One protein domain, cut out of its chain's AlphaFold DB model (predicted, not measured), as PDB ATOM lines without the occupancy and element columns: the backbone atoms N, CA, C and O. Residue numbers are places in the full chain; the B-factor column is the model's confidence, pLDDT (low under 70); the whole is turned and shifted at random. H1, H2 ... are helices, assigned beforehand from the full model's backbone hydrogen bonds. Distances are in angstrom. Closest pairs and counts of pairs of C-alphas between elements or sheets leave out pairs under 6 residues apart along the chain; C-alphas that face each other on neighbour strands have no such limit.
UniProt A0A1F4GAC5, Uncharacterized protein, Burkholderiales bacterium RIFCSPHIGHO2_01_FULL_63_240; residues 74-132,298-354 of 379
ATOM      1  N   THR A  74       9.561 -44.135  51.833       96.38
ATOM      2  CA  THR A  74       9.261 -43.531  53.133       96.38
ATOM      3  C   THR A  74      10.535 -43.012  53.795       96.38
ATOM      4  O   THR A  74      11.654 -43.396  53.454       96.38
ATOM      5  N   ARG A  75      10.378 -42.139  54.789       96.56
ATOM      6  CA  ARG A  75      11.489 -41.693  55.633       96.56
ATOM      7  C   ARG A  75      12.198 -42.873  56.305       96.56
ATOM      8  O   ARG A  75      13.420 -42.864  56.385       96.56
ATOM      9  N   GLN A  76      11.444 -43.879  56.755       96.50
ATOM     10  CA  GLN A  76      12.023 -45.060  57.389       96.50
ATOM     11  C   GLN A  76      12.825 -45.895  56.388       96.50
ATOM     12  O   GLN A  76      13.956 -46.250  56.690       96.50
ATOM     13  N   ASP A  77      12.307 -46.097  55.169       96.50
ATOM     14  CA  ASP A  77      13.055 -46.781  54.104       96.50
ATOM     15  C   ASP A  77      14.411 -46.104  53.847       96.50
ATOM     16  O   ASP A  77      15.421 -46.784  53.687       96.50
ATOM     17  N   LEU A  78      14.446 -44.764  53.824       97.12
ATOM     18  CA  LEU A  78      15.692 -44.014  53.655       97.12
ATOM     19  C   LEU A  78      16.644 -44.231  54.832       97.12
ATOM     20  O   LEU A  78      17.816 -44.509  54.604       97.12
ATOM     21  N   ILE A  79      16.163 -44.115  56.073       97.38
ATOM     22  CA  ILE A  79      16.981 -44.332  57.277       97.38
ATOM     23  C   ILE A  79      17.582 -45.739  57.269       97.38
ATOM     24  O   ILE A  79      18.786 -45.885  57.476       97.38
ATOM     25  N   ASP A  80      16.768 -46.753  56.982       96.44
ATOM     26  CA  ASP A  80      17.200 -48.148  56.947       96.44
ATOM     27  C   ASP A  80      18.205 -48.386  55.820       96.44
ATOM     28  O   ASP A  80      19.207 -49.066  56.025       96.44
ATOM     29  N   ALA A  81      17.989 -47.788  54.644       95.00
ATOM     30  CA  ALA A  81      18.933 -47.857  53.533       95.00
ATOM     31  C   ALA A  81      20.268 -47.175  53.870       95.00
ATOM     32  O   ALA A  81      21.320 -47.765  53.646       95.00
ATOM     33  N   PHE A  82      20.254 -45.977  54.460       95.94
ATOM     34  CA  PHE A  82      21.482 -45.299  54.879       95.94
ATOM     35  C   PHE A  82      22.235 -46.081  55.956       95.94
ATOM     36  O   PHE A  82      23.445 -46.247  55.846       95.94
ATOM     37  N   ASN A  83      21.539 -46.570  56.986       95.06
ATOM     38  CA  ASN A  83      22.157 -47.363  58.049       95.06
ATOM     39  C   ASN A  83      22.729 -48.671  57.494       95.06
ATOM     40  O   ASN A  83      23.819 -49.077  57.887       95.06
ATOM     41  N   LYS A  84      22.020 -49.313  56.557       91.50
ATOM     42  CA  LYS A  84      22.501 -50.533  55.915       91.50
ATOM     43  C   LYS A  84      23.727 -50.269  55.046       91.50
ATOM     44  O   LYS A  84      24.671 -51.045  55.116       91.50
ATOM     45  N   GLY A  85      23.726 -49.185  54.271       90.00
ATOM     46  CA  GLY A  85      24.877 -48.762  53.471       90.00
ATOM     47  C   GLY A  85      26.096 -48.452  54.338       90.00
ATOM     48  O   GLY A  85      27.174 -48.967  54.068       90.00
ATOM     49  N   GLN A  86      25.898 -47.713  55.435       91.31
ATOM     50  CA  GLN A  86      26.939 -47.430  56.423       91.31
ATOM     51  C   GLN A  86      27.524 -48.728  57.006       91.31
ATOM     52  O   GLN A  86      28.729 -48.935  56.919       91.31
ATOM     53  N   GLN A  87      26.673 -49.625  57.520       88.75
ATOM     54  CA  GLN A  87      27.107 -50.911  58.075       88.75
ATOM     55  C   GLN A  87      27.881 -51.740  57.043       88.75
ATOM     56  O   GLN A  87      28.933 -52.284  57.349       88.75
ATOM     57  N   MET A  88      27.363 -51.842  55.814       85.56
ATOM     58  CA  MET A  88      28.036 -52.591  54.755       85.56
ATOM     59  C   MET A  88      29.408 -51.991  54.459       85.56
ATOM     60  O   MET A  88      30.364 -52.740  54.351       85.56
ATOM     61  N   SER A  89      29.532 -50.668  54.384       85.19
ATOM     62  CA  SER A  89      30.826 -50.024  54.162       85.19
ATOM     63  C   SER A  89      31.825 -50.311  55.290       85.19
ATOM     64  O   SER A  89      32.962 -50.680  55.009       85.19
ATOM     65  N   GLU A  90      31.385 -50.222  56.550       84.00
ATOM     66  CA  GLU A  90      32.192 -50.567  57.731       84.00
ATOM     67  C   GLU A  90      32.645 -52.042  57.705       84.00
ATOM     68  O   GLU A  90      33.799 -52.346  58.010       84.00
ATOM     69  N   ASP A  91      31.771 -52.970  57.305       79.94
ATOM     70  CA  ASP A  91      32.098 -54.397  57.183       79.94
ATOM     71  C   ASP A  91      33.082 -54.667  56.025       79.94
ATOM     72  O   ASP A  91      33.966 -55.520  56.130       79.94
ATOM     73  N   CYS A  92      32.947 -53.944  54.911       75.75
ATOM     74  CA  CYS A  92      33.743 -54.152  53.704       75.75
ATOM     75  C   CYS A  92      35.195 -53.668  53.854       75.75
ATOM     76  O   CYS A  92      36.102 -54.345  53.361       75.75
ATOM     77  N   ASP A  93      35.428 -52.593  54.614       69.25
ATOM     78  CA  ASP A  93      36.775 -52.176  55.038       69.25
ATOM     79  C   ASP A  93      37.474 -53.260  55.891       69.25
ATOM     80  O   ASP A  93      38.702 -53.303  55.975       69.25
ATOM     81  N   ASN A  94      36.700 -54.194  56.463       64.38
ATOM     82  CA  ASN A  94      37.161 -55.287  57.316       64.38
ATOM     83  C   ASN A  94      37.242 -56.674  56.625       64.38
ATOM     84  O   ASN A  94      37.415 -57.664  57.337       64.38
ATOM     85  N   ALA A  95      37.217 -56.740  55.276       61.69
ATOM     86  CA  ALA A  95      37.711 -57.841  54.406       61.69
ATOM     87  C   ALA A  95      36.708 -58.678  53.566       61.69
ATOM     88  O   ALA A  95      36.572 -59.881  53.791       61.69
ATOM     89  N   LEU A  96      36.178 -58.127  52.456       54.66
ATOM     90  CA  LEU A  96      35.772 -58.914  51.266       54.66
ATOM     91  C   LEU A  96      35.946 -58.121  49.941       54.66
ATOM     92  O   LEU A  96      35.351 -57.060  49.804       54.66
ATOM     93  N   PRO A  97      36.638 -58.643  48.903       56.28
ATOM     94  CA  PRO A  97      36.786 -57.964  47.600       56.28
ATOM     95  C   PRO A  97      35.473 -57.771  46.819       56.28
ATOM     96  O   PRO A  97      35.347 -56.859  46.010       56.28
ATOM     97  N   SER A  98      34.469 -58.624  47.048       58.69
ATOM     98  CA  SER A  98      33.171 -58.564  46.353       58.69
ATOM     99  C   SER A  98      32.264 -57.421  46.828       58.69
ATOM    100  O   SER A  98      31.270 -57.108  46.177       58.69
ATOM    101  N   CYS A  99      32.601 -56.792  47.955       60.22
ATOM    102  CA  CYS A  99      31.912 -55.628  48.498       60.22
ATOM    103  C   CYS A  99      32.147 -54.344  47.703       60.22
ATOM    104  O   CYS A  99      31.253 -53.493  47.613       60.22
ATOM    105  N   GLU A 100      33.372 -54.190  47.187       59.84
ATOM    106  CA  GLU A 100      33.844 -52.947  46.584       59.84
ATOM    107  C   GLU A 100      32.937 -52.516  45.444       59.84
ATOM    108  O   GLU A 100      32.807 -51.323  45.200       59.84
ATOM    109  N   GLU A 101      32.303 -53.457  44.734       60.69
ATOM    110  CA  GLU A 101      31.612 -53.150  43.490       60.69
ATOM    111  C   GLU A 101      30.384 -52.239  43.673       60.69
ATOM    112  O   GLU A 101      30.209 -51.333  42.854       60.69
ATOM    113  N   TYR A 102      29.619 -52.389  44.765       61.97
ATOM    114  CA  TYR A 102      28.291 -51.765  44.887       61.97
ATOM    115  C   TYR A 102      28.024 -50.921  46.147       61.97
ATOM    116  O   TYR A 102      27.213 -50.002  46.054       61.97
ATOM    117  N   PHE A 103      28.642 -51.196  47.305       73.50
ATOM    118  CA  PHE A 103      28.195 -50.584  48.577       73.50
ATOM    119  C   PHE A 103      29.284 -49.963  49.450       73.50
ATOM    120  O   PHE A 103      28.924 -49.262  50.394       73.50
ATOM    121  N   ASN A 104      30.565 -50.179  49.140       74.56
ATOM    122  CA  ASN A 104      31.656 -49.500  49.836       74.56
ATOM    123  C   ASN A 104      31.695 -48.019  49.424       74.56
ATOM    124  O   ASN A 104      31.673 -47.738  48.227       74.56
ATOM    125  N   ASP A 105      31.736 -47.100  50.392       77.94
ATOM    126  CA  ASP A 105      31.964 -45.674  50.149       77.94
ATOM    127  C   ASP A 105      33.451 -45.265  50.195       77.94
ATOM    128  O   ASP A 105      33.753 -44.105  49.939       77.94
ATOM    129  N   ASN A 106      34.369 -46.207  50.462       75.56
ATOM    130  CA  ASN A 106      35.816 -46.027  50.683       75.56
ATOM    131  C   ASN A 106      36.166 -45.091  51.854       75.56
ATOM    132  O   ASN A 106      37.283 -44.572  51.931       75.56
ATOM    133  N   ASN A 107      35.216 -44.854  52.758       79.75
ATOM    134  CA  ASN A 107      35.331 -43.904  53.857       79.75
ATOM    135  C   ASN A 107      34.663 -44.432  55.140       79.75
ATOM    136  O   ASN A 107      34.146 -43.649  55.942       79.75
ATOM    137  N   GLY A 108      34.624 -45.757  55.330       81.81
ATOM    138  CA  GLY A 108      34.056 -46.391  56.519       81.81
ATOM    139  C   GLY A 108      32.602 -46.009  56.808       81.81
ATOM    140  O   GLY A 108      32.232 -45.870  57.972       81.81
ATOM    141  N   GLY A 109      31.780 -45.761  55.781       85.44
ATOM    142  CA  GLY A 109      30.363 -45.414  55.942       85.44
ATOM    143  C   GLY A 109      30.089 -43.932  56.243       85.44
ATOM    144  O   GLY A 109      28.933 -43.536  56.454       85.44
ATOM    145  N   ASN A 110      31.124 -43.091  56.272       89.88
ATOM    146  CA  ASN A 110      31.018 -41.667  56.578       89.88
ATOM    147  C   ASN A 110      30.188 -40.889  55.541       89.88
ATOM    148  O   ASN A 110      29.464 -39.960  55.916       89.88
ATOM    149  N   ASP A 111      30.219 -41.272  54.262       90.50
ATOM    150  CA  ASP A 111      29.435 -40.589  53.229       90.50
ATOM    151  C   ASP A 111      27.939 -40.843  53.426       90.50
ATOM    152  O   ASP A 111      27.128 -39.907  53.379       90.50
ATOM    153  N   TYR A 112      27.567 -42.090  53.743       92.25
ATOM    154  CA  TYR A 112      26.196 -42.435  54.124       92.25
ATOM    155  C   TYR A 112      25.756 -41.665  55.370       92.25
ATOM    156  O   TYR A 112      24.652 -41.117  55.390       92.25
ATOM    157  N   PHE A 113      26.606 -41.580  56.398       94.44
ATOM    158  CA  PHE A 113      26.298 -40.864  57.637       94.44
ATOM    159  C   PHE A 113      26.029 -39.369  57.400       94.44
ATOM    160  O   PHE A 113      25.000 -38.843  57.844       94.44
ATOM    161  N   GLN A 114      26.913 -38.679  56.675       95.00
ATOM    162  CA  GLN A 114      26.769 -37.247  56.396       95.00
ATOM    163  C   GLN A 114      25.552 -36.957  55.511       95.00
ATOM    164  O   GLN A 114      24.767 -36.051  55.815       95.00
ATOM    165  N   ALA A 115      25.356 -37.743  54.447       95.94
ATOM    166  CA  ALA A 115      24.206 -37.605  53.559       95.94
ATOM    167  C   ALA A 115      22.882 -37.873  54.294       95.94
ATOM    168  O   ALA A 115      21.929 -37.103  54.137       95.94
ATOM    169  N   LYS A 116      22.836 -38.907  55.151       97.19
ATOM    170  CA  LYS A 116      21.682 -39.230  56.006       97.19
ATOM    171  C   LYS A 116      21.308 -38.052  56.891       97.19
ATOM    172  O   LYS A 116      20.161 -37.615  56.861       97.19
ATOM    173  N   ASN A 117      22.263 -37.527  57.662       97.06
ATOM    174  CA  ASN A 117      21.989 -36.476  58.642       97.06
ATOM    175  C   ASN A 117      21.407 -35.219  57.987       97.06
ATOM    176  O   ASN A 117      20.469 -34.625  58.517       97.06
ATOM    177  N   LEU A 118      21.915 -34.844  56.811       96.81
ATOM    178  CA  LEU A 118      21.420 -33.683  56.085       96.81
ATOM    179  C   LEU A 118      20.039 -33.937  55.460       96.81
ATOM    180  O   LEU A 118      19.118 -33.148  55.666       96.81
ATOM    181  N   LEU A 119      19.879 -35.033  54.707       97.75
ATOM    182  CA  LEU A 119      18.628 -35.320  54.001       97.75
ATOM    183  C   LEU A 119      17.481 -35.609  54.973       97.75
ATOM    184  O   LEU A 119      16.421 -34.998  54.854       97.75
ATOM    185  N   ILE A 120      17.689 -36.502  55.945       98.06
ATOM    186  CA  ILE A 120      16.669 -36.835  56.947       98.06
ATOM    187  C   ILE A 120      16.355 -35.609  57.807       98.06
ATOM    188  O   ILE A 120      15.181 -35.318  58.029       98.06
ATOM    189  N   GLY A 121      17.369 -34.826  58.191       97.31
ATOM    190  CA  GLY A 121      17.165 -33.573  58.914       97.31
ATOM    191  C   GLY A 121      16.294 -32.578  58.138       97.31
ATOM    192  O   GLY A 121      15.401 -31.957  58.710       97.31
ATOM    193  N   TYR A 122      16.490 -32.433  56.826       97.31
ATOM    194  CA  TYR A 122      15.643 -31.557  56.009       97.31
ATOM    195  C   TYR A 122      14.230 -32.103  55.815       97.31
ATOM    196  O   TYR A 122      13.281 -31.320  55.850       97.31
ATOM    197  N   LEU A 123      14.068 -33.420  55.659       96.88
ATOM    198  CA  LEU A 123      12.743 -34.045  55.623       96.88
ATOM    199  C   LEU A 123      11.973 -33.779  56.925       96.88
ATOM    200  O   LEU A 123      10.803 -33.409  56.859       96.88
ATOM    201  N   ASP A 124      12.636 -33.875  58.080       96.06
ATOM    202  CA  ASP A 124      12.037 -33.610  59.396       96.06
ATOM    203  C   ASP A 124      11.559 -32.171  59.537       96.06
ATOM    204  O   ASP A 124      10.413 -31.923  59.912       96.06
ATOM    205  N   ASN A 125      12.414 -31.213  59.176       96.25
ATOM    206  CA  ASN A 125      12.070 -29.794  59.246       96.25
ATOM    207  C   ASN A 125      10.924 -29.415  58.293       96.25
ATOM    208  O   ASN A 125      10.163 -28.491  58.577       96.25
ATOM    209  N   LEU A 126      10.785 -30.128  57.174       94.56
ATOM    210  CA  LEU A 126       9.695 -29.941  56.216       94.56
ATOM    211  C   LEU A 126       8.442 -30.771  56.549       94.56
ATOM    212  O   LEU A 126       7.445 -30.663  55.836       94.56
ATOM    213  N   GLY A 127       8.473 -31.606  57.596       94.75
ATOM    214  CA  GLY A 127       7.373 -32.514  57.935       94.75
ATOM    215  C   GLY A 127       7.083 -33.552  56.842       94.75
ATOM    216  O   GLY A 127       5.940 -33.978  56.668       94.75
ATOM    217  N   MET A 128       8.098 -33.929  56.063       94.88
ATOM    218  CA  MET A 128       7.970 -34.876  54.959       94.88
ATOM    219  C   MET A 128       8.180 -36.313  55.443       94.88
ATOM    220  O   MET A 128       9.261 -36.693  55.883       94.88
ATOM    221  N   ASN A 129       7.169 -37.162  55.254       93.88
ATOM    222  CA  ASN A 129       7.222 -38.582  55.626       93.88
ATOM    223  C   ASN A 129       7.993 -39.465  54.625       93.88
ATOM    224  O   ASN A 129       7.959 -40.692  54.728       93.88
ATOM    225  N   GLY A 130       8.658 -38.865  53.633       94.62
ATOM    226  CA  GLY A 130       9.404 -39.560  52.590       94.62
ATOM    227  C   GLY A 130       9.497 -38.770  51.285       94.62
ATOM    228  O   GLY A 130       9.131 -37.596  51.217       94.62
ATOM    229  N   LEU A 131       9.968 -39.447  50.244       95.06
ATOM    230  CA  LEU A 131      10.093 -38.953  48.877       95.06
ATOM    231  C   LEU A 131       8.965 -39.549  48.015       95.06
ATOM    232  O   LEU A 131       8.996 -40.722  47.637       95.06
ATOM    233  N   GLY A 132       7.937 -38.738  47.762       94.06
ATOM    234  CA  GLY A 132       6.755 -39.070  46.964       94.06
ATOM    235  C   GLY A 132       6.578 -38.162  45.746       94.06
ATOM    236  O   GLY A 132       7.522 -37.896  45.006       94.06
ATOM    237  N   GLN A 298      16.627 -42.973  40.258       94.06
ATOM    238  CA  GLN A 298      18.075 -43.072  40.106       94.06
ATOM    239  C   GLN A 298      18.697 -41.690  40.289       94.06
ATOM    240  O   GLN A 298      18.009 -40.666  40.193       94.06
ATOM    241  N   SER A 299      20.006 -41.657  40.518       93.88
ATOM    242  CA  SER A 299      20.791 -40.428  40.506       93.88
ATOM    243  C   SER A 299      20.516 -39.625  39.231       93.88
ATOM    244  O   SER A 299      20.580 -40.142  38.118       93.88
ATOM    245  N   GLY A 300      20.165 -38.348  39.393       92.19
ATOM    246  CA  GLY A 300      19.831 -37.461  38.274       92.19
ATOM    247  C   GLY A 300      18.409 -37.604  37.715       92.19
ATOM    248  O   GLY A 300      18.083 -36.918  36.746       92.19
ATOM    249  N   ALA A 301      17.537 -38.428  38.312       94.69
ATOM    250  CA  ALA A 301      16.134 -38.506  37.908       94.69
ATOM    251  C   ALA A 301      15.467 -37.118  37.928       94.69
ATOM    252  O   ALA A 301      15.597 -36.357  38.888       94.69
ATOM    253  N   ALA A 302      14.716 -36.788  36.873       93.88
ATOM    254  CA  ALA A 302      14.152 -35.447  36.690       93.88
ATOM    255  C   ALA A 302      13.219 -35.019  37.838       93.88
ATOM    256  O   ALA A 302      13.212 -33.847  38.210       93.88
ATOM    257  N   VAL A 303      12.486 -35.965  38.434       95.06
ATOM    258  CA  VAL A 303      11.598 -35.716  39.581       95.06
ATOM    259  C   VAL A 303      12.345 -35.203  40.814       95.06
ATOM    260  O   VAL A 303      11.790 -34.416  41.576       95.06
ATOM    261  N   ILE A 304      13.623 -35.568  40.983       95.19
ATOM    262  CA  ILE A 304      14.448 -35.103  42.107       95.19
ATOM    263  C   ILE A 304      14.557 -33.577  42.090       95.19
ATOM    264  O   ILE A 304      14.491 -32.941  43.135       95.19
ATOM    265  N   GLN A 305      14.653 -32.978  40.904       94.31
ATOM    266  CA  GLN A 305      14.836 -31.535  40.749       94.31
ATOM    267  C   GLN A 305      13.591 -30.717  41.114       94.31
ATOM    268  O   GLN A 305      13.672 -29.492  41.198       94.31
ATOM    269  N   ASP A 306      12.440 -31.363  41.310       96.00
ATOM    270  CA  ASP A 306      11.182 -30.690  41.635       96.00
ATOM    271  C   ASP A 306      10.846 -30.712  43.134       96.00
ATOM    272  O   ASP A 306       9.893 -30.053  43.550       96.00
ATOM    273  N   TYR A 307      11.651 -31.394  43.956       95.62
ATOM    274  CA  TYR A 307      11.565 -31.293  45.415       95.62
ATOM    275  C   TYR A 307      11.935 -29.891  45.927       95.62
ATOM    276  O   TYR A 307      12.542 -29.104  45.192       95.62
ATOM    277  N   PRO A 308      11.589 -29.555  47.192       94.75
ATOM    278  CA  PRO A 308      11.944 -28.277  47.799       94.75
ATOM    279  C   PRO A 308      13.418 -27.929  47.587       94.75
ATOM    280  O   PRO A 308      14.317 -28.676  47.975       94.75
ATOM    281  N   ASN A 309      13.648 -26.795  46.929       92.81
ATOM    282  CA  ASN A 309      14.958 -26.355  46.458       92.81
ATOM    283  C   ASN A 309      15.320 -24.948  46.963       92.81
ATOM    284  O   ASN A 309      16.081 -24.217  46.328       92.81
ATOM    285  N   THR A 310      14.748 -24.575  48.106       91.44
ATOM    286  CA  THR A 310      14.911 -23.282  48.772       91.44
ATOM    287  C   THR A 310      15.565 -23.473  50.129       91.44
ATOM    288  O   THR A 310      15.177 -24.369  50.875       91.44
ATOM    289  N   ASP A 311      16.524 -22.617  50.469       91.56
ATOM    290  CA  ASP A 311      17.089 -22.585  51.820       91.56
ATOM    291  C   ASP A 311      16.047 -22.027  52.822       91.56
ATOM    292  O   ASP A 311      15.176 -21.245  52.426       91.56
ATOM    293  N   PRO A 312      16.094 -22.424  54.110       91.00
ATOM    294  CA  PRO A 312      17.135 -23.243  54.747       91.00
ATOM    295  C   PRO A 312      17.007 -24.763  54.533       91.00
ATOM    296  O   PRO A 312      17.986 -25.472  54.745       91.00
ATOM    297  N   TYR A 313      15.855 -25.276  54.082       93.06
ATOM    298  CA  TYR A 313      15.607 -26.721  53.939       93.06
ATOM    299  C   TYR A 313      15.468 -27.125  52.467       93.06
ATOM    300  O   TYR A 313      14.379 -27.166  51.892       93.06
ATOM    301  N   ASN A 314      16.611 -27.424  51.852       94.88
ATOM    302  CA  ASN A 314      16.744 -27.677  50.422       94.88
ATOM    303  C   ASN A 314      17.038 -29.162  50.153       94.88
ATOM    304  O   ASN A 314      18.191 -29.596  50.181       94.88
ATOM    305  N   ILE A 315      15.988 -29.943  49.886       96.56
ATOM    306  CA  ILE A 315      16.066 -31.388  49.618       96.56
ATOM    307  C   ILE A 315      16.965 -31.682  48.415       96.56
ATOM    308  O   ILE A 315      17.793 -32.588  48.475       96.56
ATOM    309  N   VAL A 316      16.861 -30.887  47.348       96.12
ATOM    310  CA  VAL A 316      17.688 -31.070  46.143       96.12
ATOM    311  C   VAL A 316      19.172 -30.888  46.467       96.12
ATOM    312  O   VAL A 316      20.007 -31.683  46.042       96.12
ATOM    313  N   LYS A 317      19.509 -29.872  47.266       95.81
ATOM    314  CA  LYS A 317      20.874 -29.614  47.738       95.81
ATOM    315  C   LYS A 317      21.373 -30.724  48.658       95.81
ATOM    316  O   LYS A 317      22.529 -31.103  48.526       95.81
ATOM    317  N   ALA A 318      20.528 -31.266  49.535       97.31
ATOM    318  CA  ALA A 318      20.900 -32.389  50.397       97.31
ATOM    319  C   ALA A 318      21.215 -33.660  49.593       97.31
ATOM    320  O   ALA A 318      22.238 -34.299  49.829       97.31
ATOM    321  N   ILE A 319      20.388 -33.980  48.593       97.12
ATOM    322  CA  ILE A 319      20.635 -35.106  47.682       97.12
ATOM    323  C   ILE A 319      21.927 -34.873  46.890       97.12
ATOM    324  O   ILE A 319      22.798 -35.738  46.866       97.12
ATOM    325  N   ASN A 320      22.101 -33.687  46.300       96.69
ATOM    326  CA  ASN A 320      23.301 -33.357  45.528       96.69
ATOM    327  C   ASN A 320      24.580 -33.351  46.380       96.69
ATOM    328  O   ASN A 320      25.650 -33.667  45.866       96.69
ATOM    329  N   PHE A 321      24.488 -32.993  47.662       96.25
ATOM    330  CA  PHE A 321      25.606 -33.082  48.598       96.25
ATOM    331  C   PHE A 321      26.051 -34.538  48.778       96.25
ATOM    332  O   PHE A 321      27.227 -34.831  48.585       96.25
ATOM    333  N   GLY A 322      25.112 -35.454  49.036       95.31
ATOM    334  CA  GLY A 322      25.411 -36.886  49.122       95.31
ATOM    335  C   GLY A 322      25.955 -37.472  47.813       95.31
ATOM    336  O   GLY A 322      26.929 -38.215  47.827       95.31
ATOM    337  N   GLU A 323      25.396 -37.078  46.665       95.12
ATOM    338  CA  GLU A 323      25.940 -37.440  45.345       95.12
ATOM    339  C   GLU A 323      27.384 -36.954  45.146       95.12
ATOM    340  O   GLU A 323      28.188 -37.633  44.510       95.12
ATOM    341  N   GLY A 324      27.710 -35.767  45.663       94.44
ATOM    342  CA  GLY A 324      29.047 -35.187  45.591       94.44
ATOM    343  C   GLY A 324      30.064 -35.924  46.459       94.44
ATOM    344  O   GLY A 324      31.160 -36.198  45.974       94.44
ATOM    345  N   LEU A 325      29.691 -36.265  47.699       92.56
ATOM    346  CA  LEU A 325      30.510 -37.088  48.598       92.56
ATOM    347  C   LEU A 325      30.830 -38.437  47.944       92.56
ATOM    348  O   LEU A 325      31.990 -38.731  47.674       92.56
ATOM    349  N   TRP A 326      29.787 -39.149  47.513       90.81
ATOM    350  CA  TRP A 326      29.928 -40.457  46.884       90.81
ATOM    351  C   TRP A 326      30.844 -40.428  45.662       90.81
ATOM    352  O   TRP A 326      31.743 -41.250  45.540       90.81
ATOM    353  N   LYS A 327      30.663 -39.460  44.756       89.94
ATOM    354  CA  LYS A 327      31.516 -39.332  43.563       89.94
ATOM    355  C   LYS A 327      32.967 -38.990  43.887       89.94
ATOM    356  O   LYS A 327      33.842 -39.368  43.110       89.94
ATOM    357  N   ARG A 328      33.216 -38.241  44.967       89.94
ATOM    358  CA  ARG A 328      34.569 -37.888  45.419       89.94
ATOM    359  C   ARG A 328      35.313 -39.139  45.877       89.94
ATOM    360  O   ARG A 328      36.446 -39.336  45.448       89.94
ATOM    361  N   ASP A 329      34.660 -39.970  46.684       86.56
ATOM    362  CA  ASP A 329      35.307 -41.118  47.328       86.56
ATOM    363  C   ASP A 329      35.204 -42.400  46.480       86.56
ATOM    364  O   ASP A 329      35.961 -43.348  46.680       86.56
ATOM    365  N   ASN A 330      34.354 -42.405  45.443       80.69
ATOM    366  CA  ASN A 330      34.145 -43.537  44.533       80.69
ATOM    367  C   ASN A 330      34.369 -43.176  43.051       80.69
ATOM    368  O   ASN A 330      33.465 -43.346  42.216       80.69
ATOM    369  N   PRO A 331      35.566 -42.683  42.674       77.81
ATOM    370  CA  PRO A 331      35.859 -42.327  41.293       77.81
ATOM    371  C   PRO A 331      35.791 -43.572  40.393       77.81
ATOM    372  O   PRO A 331      36.511 -44.545  40.591       77.81
ATOM    373  N   GLY A 332      34.917 -43.544  39.384       73.50
ATOM    374  CA  GLY A 332      34.763 -44.631  38.405       73.50
ATOM    375  C   GLY A 332      33.585 -45.578  38.650       73.50
ATOM    376  O   GLY A 332      33.304 -46.412  37.788       73.50
ATOM    377  N   LYS A 333      32.839 -45.433  39.754       76.69
ATOM    378  CA  LYS A 333      31.556 -46.135  39.916       76.69
ATOM    379  C   LYS A 333      30.501 -45.585  38.961       76.69
ATOM    380  O   LYS A 333      30.330 -44.375  38.834       76.69
ATOM    381  N   ALA A 334      29.775 -46.493  38.305       73.88
ATOM    382  CA  ALA A 334      28.712 -46.138  37.364       73.88
ATOM    383  C   ALA A 334      27.478 -45.537  38.066       73.88
ATOM    384  O   ALA A 334      26.824 -44.651  37.512       73.88
ATOM    385  N   ASN A 335      27.179 -45.991  39.287       84.25
ATOM    386  CA  ASN A 335      26.014 -45.568  40.061       84.25
ATOM    387  C   ASN A 335      26.378 -44.450  41.051       84.25
ATOM    388  O   ASN A 335      27.435 -44.490  41.680       84.25
ATOM    389  N   GLY A 336      25.492 -43.461  41.194       90.62
ATOM    390  CA  GLY A 336      25.572 -42.442  42.244       90.62
ATOM    391  C   GLY A 336      24.849 -42.865  43.527       90.62
ATOM    392  O   GLY A 336      24.123 -43.864  43.532       90.62
ATOM    393  N   LEU A 337      25.005 -42.080  44.599       92.88
ATOM    394  CA  LEU A 337      24.486 -42.423  45.931       92.88
ATOM    395  C   LEU A 337      22.975 -42.665  45.929       92.88
ATOM    396  O   LEU A 337      22.505 -43.614  46.546       92.88
ATOM    397  N   THR A 338      22.198 -41.833  45.230       95.31
ATOM    398  CA  THR A 338      20.744 -42.014  45.135       95.31
ATOM    399  C   THR A 338      20.418 -43.371  44.530       95.31
ATOM    400  O   THR A 338      19.584 -44.082  45.079       95.31
ATOM    401  N   THR A 339      21.066 -43.758  43.426       94.19
ATOM    402  CA  THR A 339      20.849 -45.076  42.814       94.19
ATOM    403  C   THR A 339      21.158 -46.198  43.807       94.19
ATOM    404  O   THR A 339      20.308 -47.063  44.010       94.19
ATOM    405  N   THR A 340      22.303 -46.133  44.490       91.69
ATOM    406  CA  THR A 340      22.705 -47.119  45.507       91.69
ATOM    407  C   THR A 340      21.701 -47.202  46.660       91.69
ATOM    408  O   THR A 340      21.286 -48.288  47.061       91.69
ATOM    409  N   LEU A 341      21.223 -46.060  47.165       94.06
ATOM    410  CA  LEU A 341      20.200 -46.018  48.213       94.06
ATOM    411  C   LEU A 341      18.883 -46.630  47.745       94.06
ATOM    412  O   LEU A 341      18.264 -47.380  48.492       94.06
ATOM    413  N   MET A 342      18.449 -46.346  46.515       95.12
ATOM    414  CA  MET A 342      17.230 -46.946  45.975       95.12
ATOM    415  C   MET A 342      17.375 -48.464  45.823       95.12
ATOM    416  O   MET A 342      16.406 -49.178  46.051       95.12
ATOM    417  N   GLU A 343      18.561 -48.981  45.492       92.12
ATOM    418  CA  GLU A 343      18.836 -50.425  45.501       92.12
ATOM    419  C   GLU A 343      18.750 -51.025  46.910       92.12
ATOM    420  O   GLU A 343      18.131 -52.075  47.087       92.12
ATOM    421  N   LEU A 344      19.284 -50.343  47.927       92.06
ATOM    422  CA  LEU A 344      19.164 -50.772  49.325       92.06
ATOM    423  C   LEU A 344      17.710 -50.753  49.813       92.06
ATOM    424  O   LEU A 344      17.284 -51.693  50.479       92.06
ATOM    425  N   VAL A 345      16.918 -49.744  49.434       94.56
ATOM    426  CA  VAL A 345      15.478 -49.694  49.745       94.56
ATOM    427  C   VAL A 345      14.749 -50.902  49.160       94.56
ATOM    428  O   VAL A 345      13.961 -51.534  49.861       94.56
ATOM    429  N   LYS A 346      15.011 -51.244  47.891       92.69
ATOM    430  CA  LYS A 346      14.413 -52.425  47.244       92.69
ATOM    431  C   LYS A 346      14.722 -53.687  48.053       92.69
ATOM    432  O   LYS A 346      13.800 -54.360  48.518       92.69
ATOM    433  N   ARG A 347      16.011 -53.923  48.327       88.56
ATOM    434  CA  ARG A 347      16.490 -55.082  49.095       88.56
ATOM    435  C   ARG A 347      15.867 -55.160  50.486       88.56
ATOM    436  O   ARG A 347      15.402 -56.222  50.884       88.56
ATOM    437  N   ASN A 348      15.796 -54.038  51.205       89.94
ATOM    438  CA  ASN A 348      15.196 -53.976  52.540       89.94
ATOM    439  C   ASN A 348      13.698 -54.315  52.526       89.94
ATOM    440  O   ASN A 348      13.190 -54.898  53.481       89.94
ATOM    441  N   ARG A 349      12.992 -54.006  51.432       89.94
ATOM    442  CA  ARG A 349      11.583 -54.384  51.232       89.94
ATOM    443  C   ARG A 349      11.397 -55.844  50.798       89.94
ATOM    444  O   ARG A 349      10.262 -56.268  50.593       89.94
ATOM    445  N   GLY A 350      12.478 -56.614  50.658       81.44
ATOM    446  CA  GLY A 350      12.442 -58.013  50.232       81.44
ATOM    447  C   GLY A 350      12.158 -58.206  48.739       81.44
ATOM    448  O   GLY A 350      11.730 -59.290  48.347       81.44
ATOM    449  N   GLY A 351      12.354 -57.172  47.911       71.75
ATOM    450  CA  GLY A 351      12.208 -57.246  46.455       71.75
ATOM    451  C   GLY A 351      13.457 -56.748  45.728       71.75
ATOM    452  O   GLY A 351      14.080 -55.788  46.160       71.75
ATOM    453  N   ASP A 352      13.810 -57.354  44.593       66.69
ATOM    454  CA  ASP A 352      15.060 -57.014  43.886       66.69
ATOM    455  C   ASP A 352      14.862 -56.166  42.614       66.69
ATOM    456  O   ASP A 352      15.829 -55.657  42.048       66.69
ATOM    457  N   SER A 353      13.625 -55.964  42.144       81.12
ATOM    458  CA  SER A 353      13.374 -55.310  40.848       81.12
ATOM    459  C   SER A 353      13.124 -53.800  40.943       81.12
ATOM    460  O   SER A 353      13.671 -53.012  40.158       81.12
ATOM    461  N   ASP A 354      12.297 -53.357  41.891       89.88
ATOM    462  CA  ASP A 354      11.729 -52.007  41.886       89.88
ATOM    463  C   ASP A 354      11.174 -51.552  43.248       89.88
ATOM    464  O   ASP A 354      11.071 -52.321  44.197       89.88
TER     465      ASP A 354
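Overview. This is residues 74 to 132 and 298 to 354 of the 379 residues of an uncharacterized protein of Burkholderiales bacterium RIFCSPHIGHO2_01_FULL_63_240 (UniProt A0A1F4GAC5). Three long helices, H1, H2 and H4, run side by side, with H2 between the other two and running the opposite way to both; their centres make a triangle. H5 crosses H1 at about a right angle and packs on it, meeting H4 with its first residues, 337 to 338, alone, while the little H3 sits by the first turn of H4. The printed part has 116 residues, all helix by class, in the order H1, H2, H3, H4, H5, with no named strand. It is compact, with a radius of gyration of the C-alphas of 13.7 A, and spans 41 by 30 by 23 A.

Arrangement. Start with H1, residues 75 to 92, and H2, residues 110 to 125: this helical hairpin touches at Gln 86 and Tyr 112, closest C-alphas 5.5 A apart, at a shallow tilt of 10 degrees, opposite ways. H3, residues 302 to 306, only just touches the hub H4, residues 315 to 329, with 3 pairs of C-alphas within 8 A, the closest being Gln 305 and Val 316 at 6.1 A. H4 touches H2 at a shallow tilt of 1 degrees, opposite ways; the closest C-alphas, of Ala 115 and Gly 322, are 4.7 A apart. H5, residues 337 to 348, is about perpendicular to H1, at 81 degrees, with C-alphas 81 and 344 closest at 5.1 A. With residues 337 to 338 alone it touches H4, about perpendicular at 82 degrees; C-alphas 323 and 337 are closest, at 5.2 A. H1 and H4 are apart. Every O i to N i+4 pair is within hydrogen-bond range in H1, H2, H4 and H5; H3 has 0 of 1, but 2 of 2 O i to N i+3 pairs.

Along the chain. Find C-alpha 75 at (11.489, -41.693, 55.633); from there H1 runs 25.6 A. H2 measures 22.5 A, H4 21.7 A and H5 16.2 A, ending at C-alpha 348, (15.196, -53.976, 52.540).

Size, cuts and confidence. Look for the farthest C-alphas, of Ala 95 and Thr 310, 41.8 A apart. Residues 133 to 297 are not printed; C-alphas 132 and 298 are 13.8 A apart across the cut. The link H1 to H2 is long, and pLDDT is under 70 at residues 93 to 102 and 352.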